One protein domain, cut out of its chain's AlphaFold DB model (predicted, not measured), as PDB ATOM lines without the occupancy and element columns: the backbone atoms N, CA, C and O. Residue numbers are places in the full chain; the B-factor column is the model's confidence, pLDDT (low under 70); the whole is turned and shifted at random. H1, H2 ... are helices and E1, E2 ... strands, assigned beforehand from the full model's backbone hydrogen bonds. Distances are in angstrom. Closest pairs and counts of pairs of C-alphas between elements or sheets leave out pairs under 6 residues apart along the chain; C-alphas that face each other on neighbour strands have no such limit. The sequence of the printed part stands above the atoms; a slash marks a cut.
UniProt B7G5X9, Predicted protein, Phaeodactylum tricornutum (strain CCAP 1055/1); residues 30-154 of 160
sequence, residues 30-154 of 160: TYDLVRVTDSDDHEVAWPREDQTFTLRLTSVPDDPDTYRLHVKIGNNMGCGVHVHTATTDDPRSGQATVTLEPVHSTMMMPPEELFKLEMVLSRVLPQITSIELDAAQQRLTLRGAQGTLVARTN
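Overview. This is residues 30 to 154 of the 160 residues of the protein "Predicted protein" of Phaeodactylum tricornutum (strain CCAP 1055/1) (UniProt B7G5X9). You are looking at a closed barrel of eight antiparallel strands, E1 to E8 round the ring and back to E1, with one helix, H1, packed outside it across the end where E3, E5 and E7 stop and E8 starts. The printed part has 125 residues, is mostly strand, and its named elements run E1 E2 E3 E4 E5 H1 E6 E7 E8. It is compact, with a radius of gyration of the C-alphas of 14.0 A and spans of 41 by 29 by 26 A.

Arrangement. Start with E1, residues 30 to 36, and E2, residues 53 to 60, a hairpin with N 31 and O 55 within hydrogen-bond range at 2.8 A. E3, residues 63 to 73, follows, with N 56 and O 70 at 2.8 A. E4, residues 75 to 90, bends by 92 degrees at residue 87; N 67 and O 81 are 2.8 A apart. E5, residues 93 to 100, has N 99 and O 82 at 2.9 A and completes a meander, each strand the antiparallel neighbour of the one before. H1, residues 112 to 127, is on the barrel, outside it, at a height over the sheet of 6.2 A; its closest C-alphas to E5 are Pro 126 and Leu 100, 5.4 A. Of its O i to N i+4 pairs, 10 of 12 are within range. E6, residues 128 to 134, has N 131 and O 96 at 2.9 A. E7, residues 139 to 144, and E8, residues 147 to 153, complete a second meander, with N 132 and O 141, and N 140 and O 151, at 2.8 A. E8 and E1 close the ring, with N 32 and O 152 at 2.8 A.

Along the chain. Find C-alpha 30, where E1 begins, at (148.881, 138.428, 134.735). E4 spans 34.1 A, E3 27.2 A and H1 23.6 A, from C-alpha 112 at (133.935, 153.348, 149.270). E8 ends at C-alpha 153, (145.363, 137.668, 129.715).

Size, cuts and confidence. The farthest C-alphas, Asp 89 and Met 109, are 43.2 A apart. The printed part has no cut; the links E1 to E2 and E5 to H1 are long. Look for pLDDT under 70 at residues 89 to 91.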
ATOM      1  N   THR A  30     149.550 137.192 134.339       93.19
ATOM      2  CA  THR A  30     148.881 138.428 134.735       93.19
ATOM      3  C   THR A  30     147.615 138.572 133.899       93.19
ATOM      4  O   THR A  30     147.648 138.386 132.682       93.19
ATOM      5  N   TYR A  31     146.502 138.901 134.543       93.75
ATOM      6  CA  TYR A  31     145.190 138.986 133.922       93.75
ATOM      7  C   TYR A  31     144.486 140.265 134.363       93.75
ATOM      8  O   TYR A  31     144.450 140.585 135.549       93.75
ATOM      9  N   ASP A  32     143.889 140.976 133.420       93.94
ATOM     10  CA  ASP A  32     143.085 142.159 133.690       93.94
ATOM     11  C   ASP A  32     141.641 141.728 133.940       93.94
ATOM     12  O   ASP A  32     141.022 141.095 133.086       93.94
ATOM     13  N   LEU A  33     141.095 142.044 135.109       93.50
ATOM     14  CA  LEU A  33     139.712 141.764 135.463       93.50
ATOM     15  C   LEU A  33     138.785 142.567 134.551       93.50
ATOM     16  O   LEU A  33     138.836 143.796 134.536       93.50
ATOM     17  N   VAL A  34     137.926 141.866 133.816       93.50
ATOM     18  CA  VAL A  34     136.975 142.483 132.880       93.50
ATOM     19  C   VAL A  34     135.533 142.356 133.341       93.50
ATOM     20  O   VAL A  34     134.709 143.158 132.926       93.50
ATOM     21  N   ARG A  35     135.212 141.341 134.156       93.62
ATOM     22  CA  ARG A  35     133.849 141.106 134.640       93.62
ATOM     23  C   ARG A  35     133.823 140.325 135.953       93.62
ATOM     24  O   ARG A  35     134.666 139.463 136.187       93.62
ATOM     25  N   VAL A  36     132.823 140.599 136.781       94.25
ATOM     26  CA  VAL A  36     132.552 140.020 138.093       94.25
ATOM     27  C   VAL A  36     131.041 139.992 138.203       94.25
ATOM     28  O   VAL A  36     130.378 141.004 137.994       94.25
ATOM     29  N   THR A  37     130.523 138.820 138.506       94.19
ATOM     30  CA  THR A  37     129.101 138.576 138.734       94.19
ATOM     31  C   THR A  37     128.918 138.070 140.154       94.19
ATOM     32  O   THR A  37     129.841 137.466 140.710       94.19
ATOM     33  N   ASP A  38     127.761 138.339 140.746       90.25
ATOM     34  CA  ASP A  38     127.362 137.778 142.036       90.25
ATOM     35  C   ASP A  38     126.625 136.431 141.878       90.25
ATOM     36  O   ASP A  38     126.623 135.819 140.808       90.25
ATOM     37  N   SER A  39     126.030 135.936 142.966       88.06
ATOM     38  CA  SER A  39     125.310 134.659 142.998       88.06
ATOM     39  C   SER A  39     124.049 134.637 142.135       88.06
ATOM     40  O   SER A  39     123.590 133.555 141.778       88.06
ATOM     41  N   ASP A  40     123.499 135.808 141.817       89.38
ATOM     42  CA  ASP A  40     122.285 135.977 141.022       89.38
ATOM     43  C   ASP A  40     122.613 136.265 139.542       89.38
ATOM     44  O   ASP A  40     121.722 136.607 138.767       89.38
ATOM     45  N   ASP A  41     123.884 136.111 139.144       87.56
ATOM     46  CA  ASP A  41     124.424 136.442 137.816       87.56
ATOM     47  C   ASP A  41     124.290 137.936 137.457       87.56
ATOM     48  O   ASP A  41     124.342 138.326 136.289       87.56
ATOM     49  N   HIS A  42     124.154 138.808 138.463       92.56
ATOM     50  CA  HIS A  42     124.183 140.248 138.247       92.56
ATOM     51  C   HIS A  42     125.622 140.743 138.145       92.56
ATOM     52  O   HIS A  42     126.470 140.447 138.990       92.56
ATOM     53  N   GLU A  43     125.896 141.537 137.113       92.44
ATOM     54  CA  GLU A  43     127.190 142.186 136.949       92.44
ATOM     55  C   GLU A  43     127.389 143.268 138.015       92.44
ATOM     56  O   GLU A  43     126.547 144.142 138.232       92.44
ATOM     57  N   VAL A  44     128.522 143.190 138.704       91.12
ATOM     58  CA  VAL A  44     128.882 144.103 139.790       91.12
ATOM     59  C   VAL A  44     129.346 145.418 139.182       91.12
ATOM     60  O   VAL A  44     130.143 145.414 138.259       91.12
ATOM     61  N   ALA A  45     128.888 146.562 139.685       88.00
ATOM     62  CA  ALA A  45     129.285 147.847 139.111       88.00
ATOM     63  C   ALA A  45     130.793 148.122 139.281       88.00
ATOM     64  O   ALA A  45     131.341 147.990 140.381       88.00
ATOM     65  N   TRP A  46     131.444 148.571 138.203       89.56
ATOM     66  CA  TRP A  46     132.820 149.060 138.259       89.56
ATOM     67  C   TRP A  46     132.860 150.410 138.980       89.56
ATOM     68  O   TRP A  46     132.031 151.272 138.691       89.56
ATOM     69  N   PRO A  47     133.844 150.640 139.868       87.56
ATOM     70  CA  PRO A  47     134.077 151.946 140.482       87.56
ATOM     71  C   PRO A  47     134.232 153.059 139.440       87.56
ATOM     72  O   PRO A  47     133.693 154.150 139.604       87.56
ATOM     73  N   ARG A  48     134.957 152.772 138.349       87.06
ATOM     74  CA  ARG A  48     135.146 153.662 137.195       87.06
ATOM     75  C   ARG A  48     135.332 152.854 135.917       87.06
ATOM     76  O   ARG A  48     135.953 151.794 135.952       87.06
ATOM     77  N   GLU A  49     134.849 153.383 134.795       80.88
ATOM     78  CA  GLU A  49     134.929 152.724 133.482       80.88
ATOM     79  C   GLU A  49     136.364 152.613 132.937       80.88
ATOM     80  O   GLU A  49     136.672 151.693 132.185       80.88
ATOM     81  N   ASP A  50     137.258 153.527 133.324       83.31
ATOM     82  CA  ASP A  50     138.659 153.562 132.888       83.31
ATOM     83  C   ASP A  50     139.606 152.767 133.803       83.31
ATOM     84  O   ASP A  50     140.802 152.647 133.525       83.31
ATOM     85  N   GLN A  51     139.094 152.211 134.903       85.69
ATOM     86  CA  GLN A  51     139.913 151.529 135.892       85.69
ATOM     87  C   GLN A  51     140.049 150.038 135.577       85.69
ATOM     88  O   GLN A  51     139.075 149.294 135.526       85.69
ATOM     89  N   THR A  52     141.296 149.591 135.422       88.38
ATOM     90  CA  THR A  52     141.637 148.173 135.257       88.38
ATOM     91  C   THR A  52     142.186 147.614 136.563       88.38
ATOM     92  O   THR A  52     143.053 148.223 137.193       88.38
ATOM     93  N   PHE A  53     141.697 146.441 136.961       92.12
ATOM     94  CA  PHE A  53     142.207 145.704 138.113       92.12
ATOM     95  C   PHE A  53     142.939 144.460 137.648       92.12
ATOM     96  O   PHE A  53     142.483 143.776 136.740       92.12
ATOM     97  N   THR A  54     144.054 144.144 138.289       92.25
ATOM     98  CA  THR A  54     144.911 143.042 137.856       92.25
ATOM     99  C   THR A  54     144.843 141.885 138.845       92.25
ATOM    100  O   THR A  54     144.999 142.074 140.057       92.25
ATOM    101  N   LEU A  55     144.657 140.682 138.309       94.06
ATOM    102  CA  LEU A  55     144.885 139.414 138.982       94.06
ATOM    103  C   LEU A  55     146.216 138.840 138.512       94.06
ATOM    104  O   LEU A  55     146.556 138.893 137.332       94.06
ATOM    105  N   ARG A  56     146.963 138.246 139.429       94.75
ATOM    106  CA  ARG A  56     148.205 137.550 139.123       94.75
ATOM    107  C   ARG A  56     148.164 136.163 139.731       94.75
ATOM    108  O   ARG A  56     147.962 136.035 140.935       94.75
ATOM    109  N   LEU A  57     148.390 135.155 138.903       93.75
ATOM    110  CA  LEU A  57     148.588 133.773 139.319       93.75
ATOM    111  C   LEU A  57     150.072 133.451 139.181       93.75
ATOM    112  O   LEU A  57     150.669 133.682 138.133       93.75
ATOM    113  N   THR A  58     150.682 132.985 140.264       93.06
ATOM    114  CA  THR A  58     152.099 132.592 140.297       93.06
ATOM    115  C   THR A  58     152.190 131.158 140.787       93.06
ATOM    116  O   THR A  58     151.587 130.854 141.817       93.06
ATOM    117  N   SER A  59     152.917 130.292 140.080       91.62
ATOM    118  CA  SER A  59     153.154 128.926 140.549       91.62
ATOM    119  C   SER A  59     153.941 128.917 141.861       91.62
ATOM    120  O   SER A  59     154.740 129.818 142.146       91.62
ATOM    121  N   VAL A  60     153.686 127.919 142.703       90.75
ATOM    122  CA  VAL A  60     154.494 127.676 143.896       90.75
ATOM    123  C   VAL A  60     155.680 126.788 143.502       90.75
ATOM    124  O   VAL A  60     155.476 125.734 142.903       90.75
ATOM    125  N   PRO A  61     156.930 127.189 143.810       86.44
ATOM    126  CA  PRO A  61     158.082 126.327 143.574       86.44
ATOM    127  C   PRO A  61     157.888 124.977 144.262       86.44
ATOM    128  O   PRO A  61     157.427 124.931 145.400       86.44
ATOM    129  N   ASP A  62     158.251 123.903 143.565       85.94
ATOM    130  CA  ASP A  62     158.174 122.522 144.056       85.94
ATOM    131  C   ASP A  62     156.749 121.969 144.286       85.94
ATOM    132  O   ASP A  62     156.611 120.831 144.736       85.94
ATOM    133  N   ASP A  63     155.698 122.713 143.916       87.44
ATOM    134  CA  ASP A  63     154.305 122.250 143.924       87.44
ATOM    135  C   ASP A  63     153.577 122.673 142.625       87.44
ATOM    136  O   ASP A  63     153.074 123.797 142.526       87.44
ATOM    137  N   PRO A  64     153.537 121.798 141.598       81.12
ATOM    138  CA  PRO A  64     153.024 122.143 140.268       81.12
ATOM    139  C   PRO A  64     151.510 122.395 140.228       81.12
ATOM    140  O   PRO A  64     151.022 123.028 139.287       81.12
ATOM    141  N   ASP A  65     150.777 121.924 141.238       88.25
ATOM    142  CA  ASP A  65     149.320 122.023 141.317       88.25
ATOM    143  C   ASP A  65     148.862 123.173 142.226       88.25
ATOM    144  O   ASP A  65     147.665 123.451 142.329       88.25
ATOM    145  N   THR A  66     149.799 123.894 142.846       92.19
ATOM    146  CA  THR A  66     149.493 125.021 143.726       92.19
ATOM    147  C   THR A  66     149.944 126.349 143.123       92.19
ATOM    148  O   THR A  66     151.083 126.543 142.698       92.19
ATOM    149  N   TYR A  67     149.037 127.323 143.151       94.38
ATOM    150  CA  TYR A  67     149.265 128.691 142.704       94.38
ATOM    151  C   TYR A  67     148.967 129.672 143.832       94.38
ATOM    152  O   TYR A  67     148.156 129.420 144.720       94.38
ATOM    153  N   ARG A  68     149.589 130.847 143.772       95.44
ATOM    154  CA  ARG A  68     149.186 132.014 144.557       95.44
ATOM    155  C   ARG A  68     148.434 132.977 143.666       95.44
ATOM    156  O   ARG A  68     148.997 133.483 142.693       95.44
ATOM    157  N   LEU A  69     147.187 133.248 144.029       95.69
ATOM    158  CA  LEU A  69     146.394 134.315 143.449       95.69
ATOM    159  C   LEU A  69     146.654 135.603 144.229       95.69
ATOM    160  O   LEU A  69     146.516 135.643 145.450       95.69
ATOM    161  N   HIS A  70     147.000 136.664 143.514       96.06
ATOM    162  CA  HIS A  70     147.099 138.015 144.041       96.06
ATOM    163  C   HIS A  70     146.182 138.938 143.245       96.06
ATOM    164  O   HIS A  70     146.235 138.962 142.018       96.06
ATOM    165  N   VAL A  71     145.373 139.728 143.937       93.81
ATOM    166  CA  VAL A  71     144.421 140.667 143.346       93.81
ATOM    167  C   VAL A  71     144.649 142.030 143.980       93.81
ATOM    168  O   VAL A  71     144.704 142.143 145.202       93.81
ATOM    169  N   LYS A  72     144.807 143.075 143.165       89.88
ATOM    170  CA  LYS A  72     144.978 144.443 143.672       89.88
ATOM    171  C   LYS A  72     143.774 145.305 143.329       89.88
ATOM    172  O   LYS A  72     143.649 145.766 142.197       89.88
ATOM    173  N   ILE A  73     142.928 145.548 144.324       88.62
ATOM    174  CA  ILE A  73     141.753 146.423 144.251       88.62
ATOM    175  C   ILE A  73     141.700 147.141 145.578       88.62
ATOM    176  O   ILE A  73     141.449 146.469 146.561       88.62
ATOM    177  N   GLY A  74     142.002 148.444 145.598       87.56
ATOM    178  CA  GLY A  74     142.179 149.218 146.834       87.56
ATOM    179  C   GLY A  74     143.293 148.644 147.720       87.56
ATOM    180  O   GLY A  74     144.429 149.122 147.683       87.56
ATOM    181  N   ASN A  75     142.970 147.597 148.472       90.81
ATOM    182  CA  ASN A  75     143.876 146.703 149.175       90.81
ATOM    183  C   ASN A  75     144.573 145.669 148.268       90.81
ATOM    184  O   ASN A  75     144.156 145.362 147.147       90.81
ATOM    185  N   ASN A  76     145.662 145.096 148.785       92.69
ATOM    186  CA  ASN A  76     146.226 143.875 148.214       92.69
ATOM    187  C   ASN A  76     145.490 142.683 148.826       92.69
ATOM    188  O   ASN A  76     145.478 142.532 150.049       92.69
ATOM    189  N   MET A  77     144.905 141.852 147.972       94.38
ATOM    190  CA  MET A  77     144.218 140.622 148.334       94.38
ATOM    191  C   MET A  77     144.988 139.415 147.799       94.38
ATOM    192  O   MET A  77     145.614 139.490 146.739       94.38
ATOM    193  N   GLY A  78     144.928 138.283 148.492       94.31
ATOM    194  CA  GLY A  78     145.507 137.050 147.973       94.31
ATOM    195  C   GLY A  78     145.046 135.787 148.682       94.31
ATOM    196  O   GLY A  78     144.561 135.840 149.811       94.31
ATOM    197  N   CYS A  79     145.201 134.661 147.995       95.25
ATOM    198  CA  CYS A  79     144.895 133.321 148.492       95.25
ATOM    199  C   CYS A  79     145.706 132.262 147.732       95.25
ATOM    200  O   CYS A  79     146.131 132.488 146.591       95.25
ATOM    201  N   GLY A  80     145.911 131.099 148.348       95.31
ATOM    202  CA  GLY A  80     146.334 129.896 147.639       95.31
ATOM    203  C   GLY A  80     145.222 129.349 146.742       95.31
ATOM    204  O   GLY A  80     144.033 129.520 147.017       95.31
ATOM    205  N   VAL A  81     145.619 128.710 145.649       95.88
ATOM    206  CA  VAL A  81     144.758 128.000 144.701       95.88
ATOM    207  C   VAL A  81     145.355 126.608 144.526       95.88
ATOM    208  O   VAL A  81     146.477 126.494 144.042       95.88
ATOM    209  N   HIS A  82     144.609 125.569 144.884       94.44
ATOM    210  CA  HIS A  82     145.000 124.176 144.670       94.44
ATOM    211  C   HIS A  82     144.207 123.585 143.512       94.44
ATOM    212  O   HIS A  82     142.976 123.645 143.509       94.44
ATOM    213  N   VAL A  83     144.906 123.020 142.539       92.38
ATOM    214  CA  VAL A  83     144.343 122.367 141.358       92.38
ATOM    215  C   VAL A  83     144.210 120.870 141.635       92.38
ATOM    216  O   VAL A  83     145.181 120.216 141.986       92.38
ATOM    217  N   HIS A  84     143.003 120.312 141.492       87.12
ATOM    218  CA  HIS A  84     142.754 118.884 141.774       87.12
ATOM    219  C   HIS A  84     142.709 118.029 140.517       87.12
ATOM    220  O   HIS A  84     143.238 116.924 140.472       87.12
ATOM    221  N   THR A  85     142.018 118.527 139.497       79.94
ATOM    222  CA  THR A  85     141.916 117.873 138.195       79.94
ATOM    223  C   THR A  85     142.044 118.949 137.143       79.94
ATOM    224  O   THR A  85     141.396 119.987 137.262       79.94
ATOM    225  N   ALA A  86     142.891 118.718 136.146       80.12
ATOM    226  CA  ALA A  86     143.060 119.596 135.002       80.12
ATOM    227  C   ALA A  86     142.847 118.778 133.728       80.12
ATOM    228  O   ALA A  86     143.457 117.727 133.538       80.12
ATOM    229  N   THR A  87     141.947 119.255 132.878       79.62
ATOM    230  CA  THR A  87     141.796 118.788 131.503       79.62
ATOM    231  C   THR A  87     142.438 119.842 130.621       79.62
ATOM    232  O   THR A  87     141.911 120.946 130.477       79.62
ATOM    233  N   THR A  88     143.609 119.510 130.092       73.81
ATOM    234  CA  THR A  88     144.458 120.439 129.353       73.81
ATOM    235  C   THR A  88     144.779 119.817 128.002       73.81
ATOM    236  O   THR A  88     145.625 118.928 127.915       73.81
ATOM    237  N   ASP A  89     144.095 120.277 126.957       68.00
ATOM    238  CA  ASP A  89     144.362 119.842 125.579       68.00
ATOM    239  C   ASP A  89     145.534 120.631 124.948       68.00
ATOM    240  O   ASP A  89     146.177 120.158 124.013       68.00
ATOM    241  N   ASP A  90     145.849 121.818 125.488       69.88
ATOM    242  CA  ASP A  90     146.932 122.723 125.068       69.88
ATOM    243  C   ASP A  90     147.622 123.295 126.325       69.88
ATOM    244  O   ASP A  90     146.927 123.707 127.252       69.88
ATOM    245  N   PRO A  91     148.963 123.401 126.390       66.06
ATOM    246  CA  PRO A  91     149.680 124.029 127.510       66.06
ATOM    247  C   PRO A  91     149.231 125.456 127.890       66.06
ATOM    248  O   PRO A  91     149.674 125.970 128.915       66.06
ATOM    249  N   ARG A  92     148.400 126.123 127.083       70.62
ATOM    250  CA  ARG A  92     147.841 127.458 127.345       70.62
ATOM    251  C   ARG A  92     146.317 127.490 127.431       70.62
ATOM    252  O   ARG A  92     145.761 128.577 127.570       70.62
ATOM    253  N   SER A  93     145.636 126.350 127.348       82.25
ATOM    254  CA  SER A  93     144.187 126.296 127.534       82.25
ATOM    255  C   SER A  93     143.734 125.018 128.214       82.25
ATOM    256  O   SER A  93     144.203 123.925 127.905       82.25
ATOM    257  N   GLY A  94     142.757 125.146 129.094       88.00
ATOM    258  CA  GLY A  94     142.223 124.003 129.806       88.00
ATOM    259  C   GLY A  94     141.171 124.401 130.817       88.00
ATOM    260  O   GLY A  94     140.908 125.584 131.050       88.00
ATOM    261  N   GLN A  95     140.591 123.388 131.437       91.75
ATOM    262  CA  GLN A  95     139.664 123.537 132.543       91.75
ATOM    263  C   GLN A  95     140.170 122.740 133.734       91.75
ATOM    264  O   GLN A  95     140.627 121.607 133.584       91.75
ATOM    265  N   ALA A  96     140.048 123.307 134.926       91.31
ATOM    266  CA  ALA A  96     140.406 122.628 136.151       91.31
ATOM    267  C   ALA A  96     139.400 122.833 137.273       91.31
ATOM    268  O   ALA A  96     138.834 123.915 137.432       91.31
ATOM    269  N   THR A  97     139.236 121.800 138.097       93.75
ATOM    270  CA  THR A  97     138.577 121.916 139.400       93.75
ATOM    271  C   THR A  97     139.590 122.365 140.440       93.75
ATOM    272  O   THR A  97     140.667 121.768 140.541       93.75
ATOM    273  N   VAL A  98     139.236 123.360 141.244       95.00
ATOM    274  CA  VAL A  98     140.152 123.974 142.207       95.00
ATOM    275  C   VAL A  98     139.547 124.106 143.597       95.00
ATOM    276  O   VAL A  98     138.336 124.011 143.791       95.00
ATOM    277  N   THR A  99     140.399 124.365 144.577       95.88
ATOM    278  CA  THR A  99     140.004 124.879 145.889       95.88
ATOM    279  C   THR A  99     140.846 126.096 146.214       95.88
ATOM    280  O   THR A  99     142.069 126.053 146.092       95.88
ATOM    281  N   LEU A 100     140.186 127.181 146.612       95.19
ATOM    282  CA  LEU A 100     140.854 128.396 147.056       95.19
ATOM    283  C   LEU A 100     140.955 128.407 148.581       95.19
ATOM    284  O   LEU A 100     139.996 128.095 149.287       95.19
ATOM    285  N   GLU A 101     142.128 128.776 149.084       94.88
ATOM    286  CA  GLU A 101     142.334 129.061 150.500       94.88
ATOM    287  C   GLU A 101     141.570 130.332 150.923       94.88
ATOM    288  O   GLU A 101     141.148 131.125 150.070       94.88
ATOM    289  N   PRO A 102     141.398 130.577 152.236       92.31
ATOM    290  CA  PRO A 102     140.842 131.832 152.718       92.31
ATOM    291  C   PRO A 102     141.552 133.051 152.120       92.31
ATOM    292  O   PRO A 102     142.778 133.121 152.054       92.31
ATOM    293  N   VAL A 103     140.762 134.037 151.700       93.25
ATOM    294  CA  VAL A 103     141.294 135.282 151.146       93.25
ATOM    295  C   VAL A 103     141.811 136.168 152.271       93.25
ATOM    296  O   VAL A 103     141.097 136.476 153.227       93.25
ATOM    297  N   HIS A 104     143.047 136.626 152.122       92.38
ATOM    298  CA  HIS A 104     143.665 137.628 152.978       92.38
ATOM    299  C   HIS A 104     143.646 138.990 152.282       92.38
ATOM    300  O   HIS A 104     143.769 139.063 151.063       92.38
ATOM    301  N   SER A 105     143.510 140.071 153.052       91.56
ATOM    302  CA  SER A 105     143.539 141.458 152.571       91.56
ATOM    303  C   SER A 105     144.395 142.315 153.506       91.56
ATOM    304  O   SER A 105     144.489 142.019 154.697       91.56
ATOM    305  N   THR A 106     144.999 143.393 152.997       89.81
ATOM    306  CA  THR A 106     145.770 144.358 153.807       89.81
ATOM    307  C   THR A 106     144.924 145.193 154.776       89.81
ATOM    308  O   THR A 106     145.498 145.915 155.587       89.81
ATOM    309  N   MET A 107     143.589 145.089 154.722       86.31
ATOM    310  CA  MET A 107     142.637 145.709 155.663       86.31
ATOM    311  C   MET A 107     142.820 147.223 155.880       86.31
ATOM    312  O   MET A 107     142.474 147.753 156.936       86.31
ATOM    313  N   MET A 108     143.348 147.949 154.893       91.25
ATOM    314  CA  MET A 108     143.304 149.411 154.915       91.25
ATOM    315  C   MET A 108     141.899 149.882 154.534       91.25
ATOM    316  O   MET A 108     141.093 149.098 154.037       91.25
ATOM    317  N   MET A 109     141.603 151.160 154.767       91.88
ATOM    318  CA  MET A 109     140.336 151.781 154.380       91.88
ATOM    319  C   MET A 109     140.471 152.393 152.975       91.88
ATOM    320  O   MET A 109     140.993 153.507 152.856       91.88
ATOM    321  N   PRO A 110     140.067 151.685 151.903       90.12
ATOM    322  CA  PRO A 110     140.048 152.244 150.559       90.12
ATOM    323  C   PRO A 110     138.836 153.186 150.392       90.12
ATOM    324  O   PRO A 110     137.927 153.201 151.226       90.12
ATOM    325  N   PRO A 111     138.780 153.956 149.294       92.19
ATOM    326  CA  PRO A 111     137.554 154.610 148.844       92.19
ATOM    327  C   PRO A 111     136.355 153.649 148.803       92.19
ATOM    328  O   PRO A 111     136.506 152.480 148.449       92.19
ATOM    329  N   GLU A 112     135.158 154.154 149.116       90.12
ATOM    330  CA  GLU A 112     133.935 153.348 149.270       90.12
ATOM    331  C   GLU A 112     133.624 152.466 148.047       90.12
ATOM    332  O   GLU A 112     133.217 151.314 148.187       90.12
ATOM    333  N   GLU A 113     133.838 152.986 146.841       89.31
ATOM    334  CA  GLU A 113     133.582 152.258 145.594       89.31
ATOM    335  C   GLU A 113     134.508 151.040 145.444       89.31
ATOM    336  O   GLU A 113     134.052 149.949 145.107       89.31
ATOM    337  N   LEU A 114     135.797 151.198 145.778       91.44
ATOM    338  CA  LEU A 114     136.762 150.094 145.791       91.44
ATOM    339  C   LEU A 114     136.432 149.095 146.903       91.44
ATOM    340  O   LEU A 114     136.485 147.891 146.673       91.44
ATOM    341  N   PHE A 115     136.018 149.588 148.075       90.81
ATOM    342  CA  PHE A 115     135.608 148.740 149.193       90.81
ATOM    343  C   PHE A 115     134.446 147.810 148.817       90.81
ATOM    344  O   PHE A 115     134.468 146.627 149.148       90.81
ATOM    345  N   LYS A 116     133.436 148.315 148.094       89.81
ATOM    346  CA  LYS A 116     132.298 147.499 147.635       89.81
ATOM    347  C   LYS A 116     132.756 146.349 146.737       89.81
ATOM    348  O   LYS A 116     132.325 145.216 146.944       89.81
ATOM    349  N   LEU A 117     133.661 146.619 145.795       90.88
ATOM    350  CA  LEU A 117     134.224 145.592 144.918       90.88
ATOM    351  C   LEU A 117     135.099 144.588 145.692       90.88
ATOM    352  O   LEU A 117     134.968 143.381 145.489       90.88
ATOM    353  N   GLU A 118     135.932 145.053 146.628       91.75
ATOM    354  CA  GLU A 118     136.713 144.184 147.523       91.75
ATOM    355  C   GLU A 118     135.818 143.242 148.341       91.75
ATOM    356  O   GLU A 118     136.118 142.053 148.475       91.75
ATOM    357  N   MET A 119     134.699 143.748 148.869       90.06
ATOM    358  CA  MET A 119     133.738 142.957 149.644       90.06
ATOM    359  C   MET A 119     133.065 141.873 148.801       90.06
ATOM    360  O   MET A 119     132.868 140.755 149.283       90.06
ATOM    361  N   VAL A 120     132.739 142.177 147.542       91.31
ATOM    362  CA  VAL A 120     132.234 141.178 146.592       91.31
ATOM    363  C   VAL A 120     133.295 140.110 146.349       91.31
ATOM    364  O   VAL A 120     133.026 138.927 146.535       91.31
ATOM    365  N   LEU A 121     134.523 140.495 146.008       92.00
ATOM    366  CA  LEU A 121     135.589 139.531 145.721       92.00
ATOM    367  C   LEU A 121     135.939 138.662 146.924       92.00
ATOM    368  O   LEU A 121     136.158 137.466 146.764       92.00
ATOM    369  N   SER A 122     135.910 139.227 148.128       91.62
ATOM    370  CA  SER A 122     136.114 138.483 149.376       91.62
ATOM    371  C   SER A 122     135.041 137.412 149.604       91.62
ATOM    372  O   SER A 122     135.298 136.432 150.298       91.62
ATOM    373  N   ARG A 123     133.847 137.571 149.017       91.00
ATOM    374  CA  ARG A 123     132.770 136.571 149.040       91.00
ATOM    375  C   ARG A 123     132.890 135.560 147.903       91.00
ATOM    376  O   ARG A 123     132.668 134.374 148.131       91.00
ATOM    377  N   VAL A 124     133.217 136.020 146.695       93.06
ATOM    378  CA  VAL A 124     133.231 135.174 145.494       93.06
ATOM    379  C   VAL A 124     134.471 134.281 145.445       93.06
ATOM    380  O   VAL A 124     134.339 133.080 145.214       93.06
ATOM    381  N   LEU A 125     135.664 134.831 145.699       93.75
ATOM    382  CA  LEU A 125     136.938 134.114 145.558       93.75
ATOM    383  C   LEU A 125     137.008 132.818 146.388       93.75
ATOM    384  O   LEU A 125     137.311 131.782 145.802       93.75
ATOM    385  N   PRO A 126     136.654 132.787 147.691       92.94
ATOM    386  CA  PRO A 126     136.716 131.546 148.475       92.94
ATOM    387  C   PRO A 126     135.764 130.441 147.996       92.94
ATOM    388  O   PRO A 126     135.834 129.317 148.478       92.94
ATOM    389  N   GLN A 127     134.822 130.765 147.107       94.19
ATOM    390  CA  GLN A 127     133.779 129.858 146.621       94.19
ATOM    391  C   GLN A 127     134.028 129.399 145.180       94.19
ATOM    392  O   GLN A 127     133.191 128.694 144.609       94.19
ATOM    393  N   ILE A 128     135.151 129.803 144.575       96.12
ATOM    394  CA  ILE A 128     135.567 129.348 143.250       96.12
ATOM    395  C   ILE A 128     135.938 127.867 143.315       96.12
ATOM    396  O   ILE A 128     136.733 127.440 144.149       96.12
ATOM    397  N   THR A 129     135.365 127.097 142.396       96.25
ATOM    398  CA  THR A 129     135.561 125.645 142.283       96.25
ATOM    399  C   THR A 129     136.026 125.219 140.898       96.25
ATOM    400  O   THR A 129     136.505 124.099 140.742       96.25
ATOM    401  N   SER A 130     135.934 126.097 139.894       95.50
ATOM    402  CA  SER A 130     136.397 125.830 138.531       95.50
ATOM    403  C   SER A 130     137.189 127.010 137.980       95.50
ATOM    404  O   SER A 130     136.783 128.163 138.130       95.50
ATOM    405  N   ILE A 131     138.277 126.706 137.278       95.38
ATOM    406  CA  ILE A 131     139.073 127.653 136.493       95.38
ATOM    407  C   ILE A 131     139.107 127.173 135.046       95.38
ATOM    408  O   ILE A 131     139.293 125.989 134.794       95.38
ATOM    409  N   GLU A 132     138.931 128.086 134.104       94.25
ATOM    410  CA  GLU A 132     139.001 127.825 132.670       94.25
ATOM    411  C   GLU A 132     139.896 128.884 132.025       94.25
ATOM    412  O   GLU A 132     139.682 130.081 132.227       94.25
ATOM    413  N   LEU A 133     140.900 128.452 131.267       92.31
ATOM    414  CA  LEU A 133     141.734 129.327 130.451       92.31
ATOM    415  C   LEU A 133     141.469 129.017 128.981       92.31
ATOM    416  O   LEU A 133     141.719 127.904 128.526       92.31
ATOM    417  N   ASP A 134     140.998 130.013 128.244       90.50
ATOM    418  CA  ASP A 134     140.816 129.969 126.798       90.50
ATOM    419  C   ASP A 134     141.923 130.801 126.138       90.50
ATOM    420  O   ASP A 134     141.916 132.037 126.183       90.50
ATOM    421  N   ALA A 135     142.890 130.116 125.521       84.88
ATOM    422  CA  ALA A 135     144.000 130.749 124.815       84.88
ATOM    423  C   ALA A 135     143.544 131.544 123.582       84.88
ATOM    424  O   ALA A 135     144.120 132.592 123.284       84.88
ATOM    425  N   ALA A 136     142.518 131.067 122.870       85.19
ATOM    426  CA  ALA A 136     142.026 131.695 121.647       85.19
ATOM    427  C   ALA A 136     141.331 133.028 121.947       85.19
ATOM    428  O   ALA A 136     141.468 133.989 121.191       85.19
ATOM    429  N   GLN A 137     140.622 133.099 123.074       86.25
ATOM    430  CA  GLN A 137     139.960 134.314 123.547       86.25
ATOM    431  C   GLN A 137     140.813 135.145 124.513       86.25
ATOM    432  O   GLN A 137     140.365 136.211 124.939       86.25
ATOM    433  N   GLN A 138     142.012 134.668 124.870       90.19
ATOM    434  CA  GLN A 138     142.867 135.257 125.906       90.19
ATOM    435  C   GLN A 138     142.091 135.499 127.204       90.19
ATOM    436  O   GLN A 138     142.154 136.581 127.786       90.19
ATOM    437  N   ARG A 139     141.288 134.520 127.625       93.44
ATOM    438  CA  ARG A 139     140.289 134.689 128.680       93.44
ATOM    439  C   ARG A 139     140.492 133.670 129.789       93.44
ATOM    440  O   ARG A 139     140.470 132.471 129.545       93.44
ATOM    441  N   LEU A 140     140.614 134.166 131.012       94.75
ATOM    442  CA  LEU A 140     140.555 133.386 132.241       94.75
ATOM    443  C   LEU A 140     139.161 133.537 132.853       94.75
ATOM    444  O   LEU A 140     138.702 134.655 133.087       94.75
ATOM    445  N   THR A 141     138.500 132.424 133.144       96.25
ATOM    446  CA  THR A 141     137.198 132.393 133.814       96.25
ATOM    447  C   THR A 141     137.316 131.613 135.119       96.25
ATOM    448  O   THR A 141     137.737 130.461 135.126       96.25
ATOM    449  N   LEU A 142     136.926 132.236 136.228       96.19
ATOM    450  CA  LEU A 142     136.875 131.637 137.561       96.19
ATOM    451  C   LEU A 142     135.402 131.517 137.953       96.19
ATOM    452  O   LEU A 142     134.723 132.536 138.069       96.19
ATOM    453  N   ARG A 143     134.895 130.299 138.155       96.62
ATOM    454  CA  ARG A 143     133.483 130.048 138.486       96.62
ATOM    455  C   ARG A 143     133.337 129.481 139.889       96.62
ATOM    456  O   ARG A 143     134.044 128.545 140.269       96.62
ATOM    457  N   GLY A 144     132.385 130.025 140.635       94.12
ATOM    458  CA  GLY A 144     132.033 129.581 141.973       94.12
ATOM    459  C   GLY A 144     130.540 129.692 142.242       94.12
ATOM    460  O   GLY A 144     129.787 130.256 141.455       94.12
ATOM    461  N   ALA A 145     130.110 129.169 143.389       91.62
ATOM    462  CA  ALA A 145     128.696 129.185 143.771       91.62
ATOM    463  C   ALA A 145     128.152 130.600 144.047       91.62
ATOM    464  O   ALA A 145     126.947 130.816 144.002       91.62
ATOM    465  N   GLN A 146     129.035 131.549 144.372       91.94
ATOM    466  CA  GLN A 146     128.674 132.927 144.721       91.94
ATOM    467  C   GLN A 146     128.927 133.928 143.590       91.94
ATOM    468  O   GLN A 146     128.771 135.124 143.813       91.94
ATOM    469  N   GLY A 147     129.359 133.462 142.416       93.88
ATOM    470  CA  GLY A 147     129.640 134.338 141.287       93.88
ATOM    471  C   GLY A 147     130.727 133.829 140.351       93.88
ATOM    472  O   GLY A 147     131.376 132.805 140.585       93.88
ATOM    473  N   THR A 148     130.935 134.585 139.278       95.44
ATOM    474  CA  THR A 148     131.956 134.328 138.259       95.44
ATOM    475  C   THR A 148     132.843 135.553 138.076       95.44
ATOM    476  O   THR A 148     132.341 136.672 137.957       95.44
ATOM    477  N   LEU A 149     134.157 135.344 137.987       95.75
ATOM    478  CA  LEU A 149     135.114 136.357 137.548       95.75
ATOM    479  C   LEU A 149     135.582 136.006 136.140       95.75
ATOM    480  O   LEU A 149     135.900 134.854 135.845       95.75
ATOM    481  N   VAL A 150     135.670 137.012 135.283       95.69
ATOM    482  CA  VAL A 150     136.281 136.910 133.961       95.69
ATOM    483  C   VAL A 150     137.417 137.911 133.903       95.69
ATOM    484  O   VAL A 150     137.242 139.091 134.215       95.69
ATOM    485  N   ALA A 151     138.576 137.442 133.476       95.06
ATOM    486  CA  ALA A 151     139.751 138.254 133.256       95.06
ATOM    487  C   ALA A 151     140.328 137.978 131.866       95.06
ATOM    488  O   ALA A 151     140.124 136.909 131.289       95.06
ATOM    489  N   ARG A 152     141.033 138.954 131.308       94.38
ATOM    490  CA  ARG A 152     141.733 138.834 130.032       94.38
ATOM    491  C   ARG A 152     143.223 138.708 130.294       94.38
ATOM    492  O   ARG A 152     143.755 139.468 131.093       94.38
ATOM    493  N   THR A 153     143.905 137.788 129.625       90.38
ATOM    494  CA  THR A 153     145.363 137.668 129.715       90.38
ATOM    495  C   THR A 153     146.006 138.991 129.319       90.38
ATOM    496  O   THR A 153     145.797 139.495 128.215       90.38
ATOM    497  N   ASN A 154     146.796 139.551 130.227       83.81
ATOM    498  CA  ASN A 154     147.612 140.711 129.946       83.81
ATOM    499  C   ASN A 154     148.906 140.205 129.295       83.81
ATOM    500  O   ASN A 154     149.761 139.600 129.943       83.81
TER     501      ASN A 154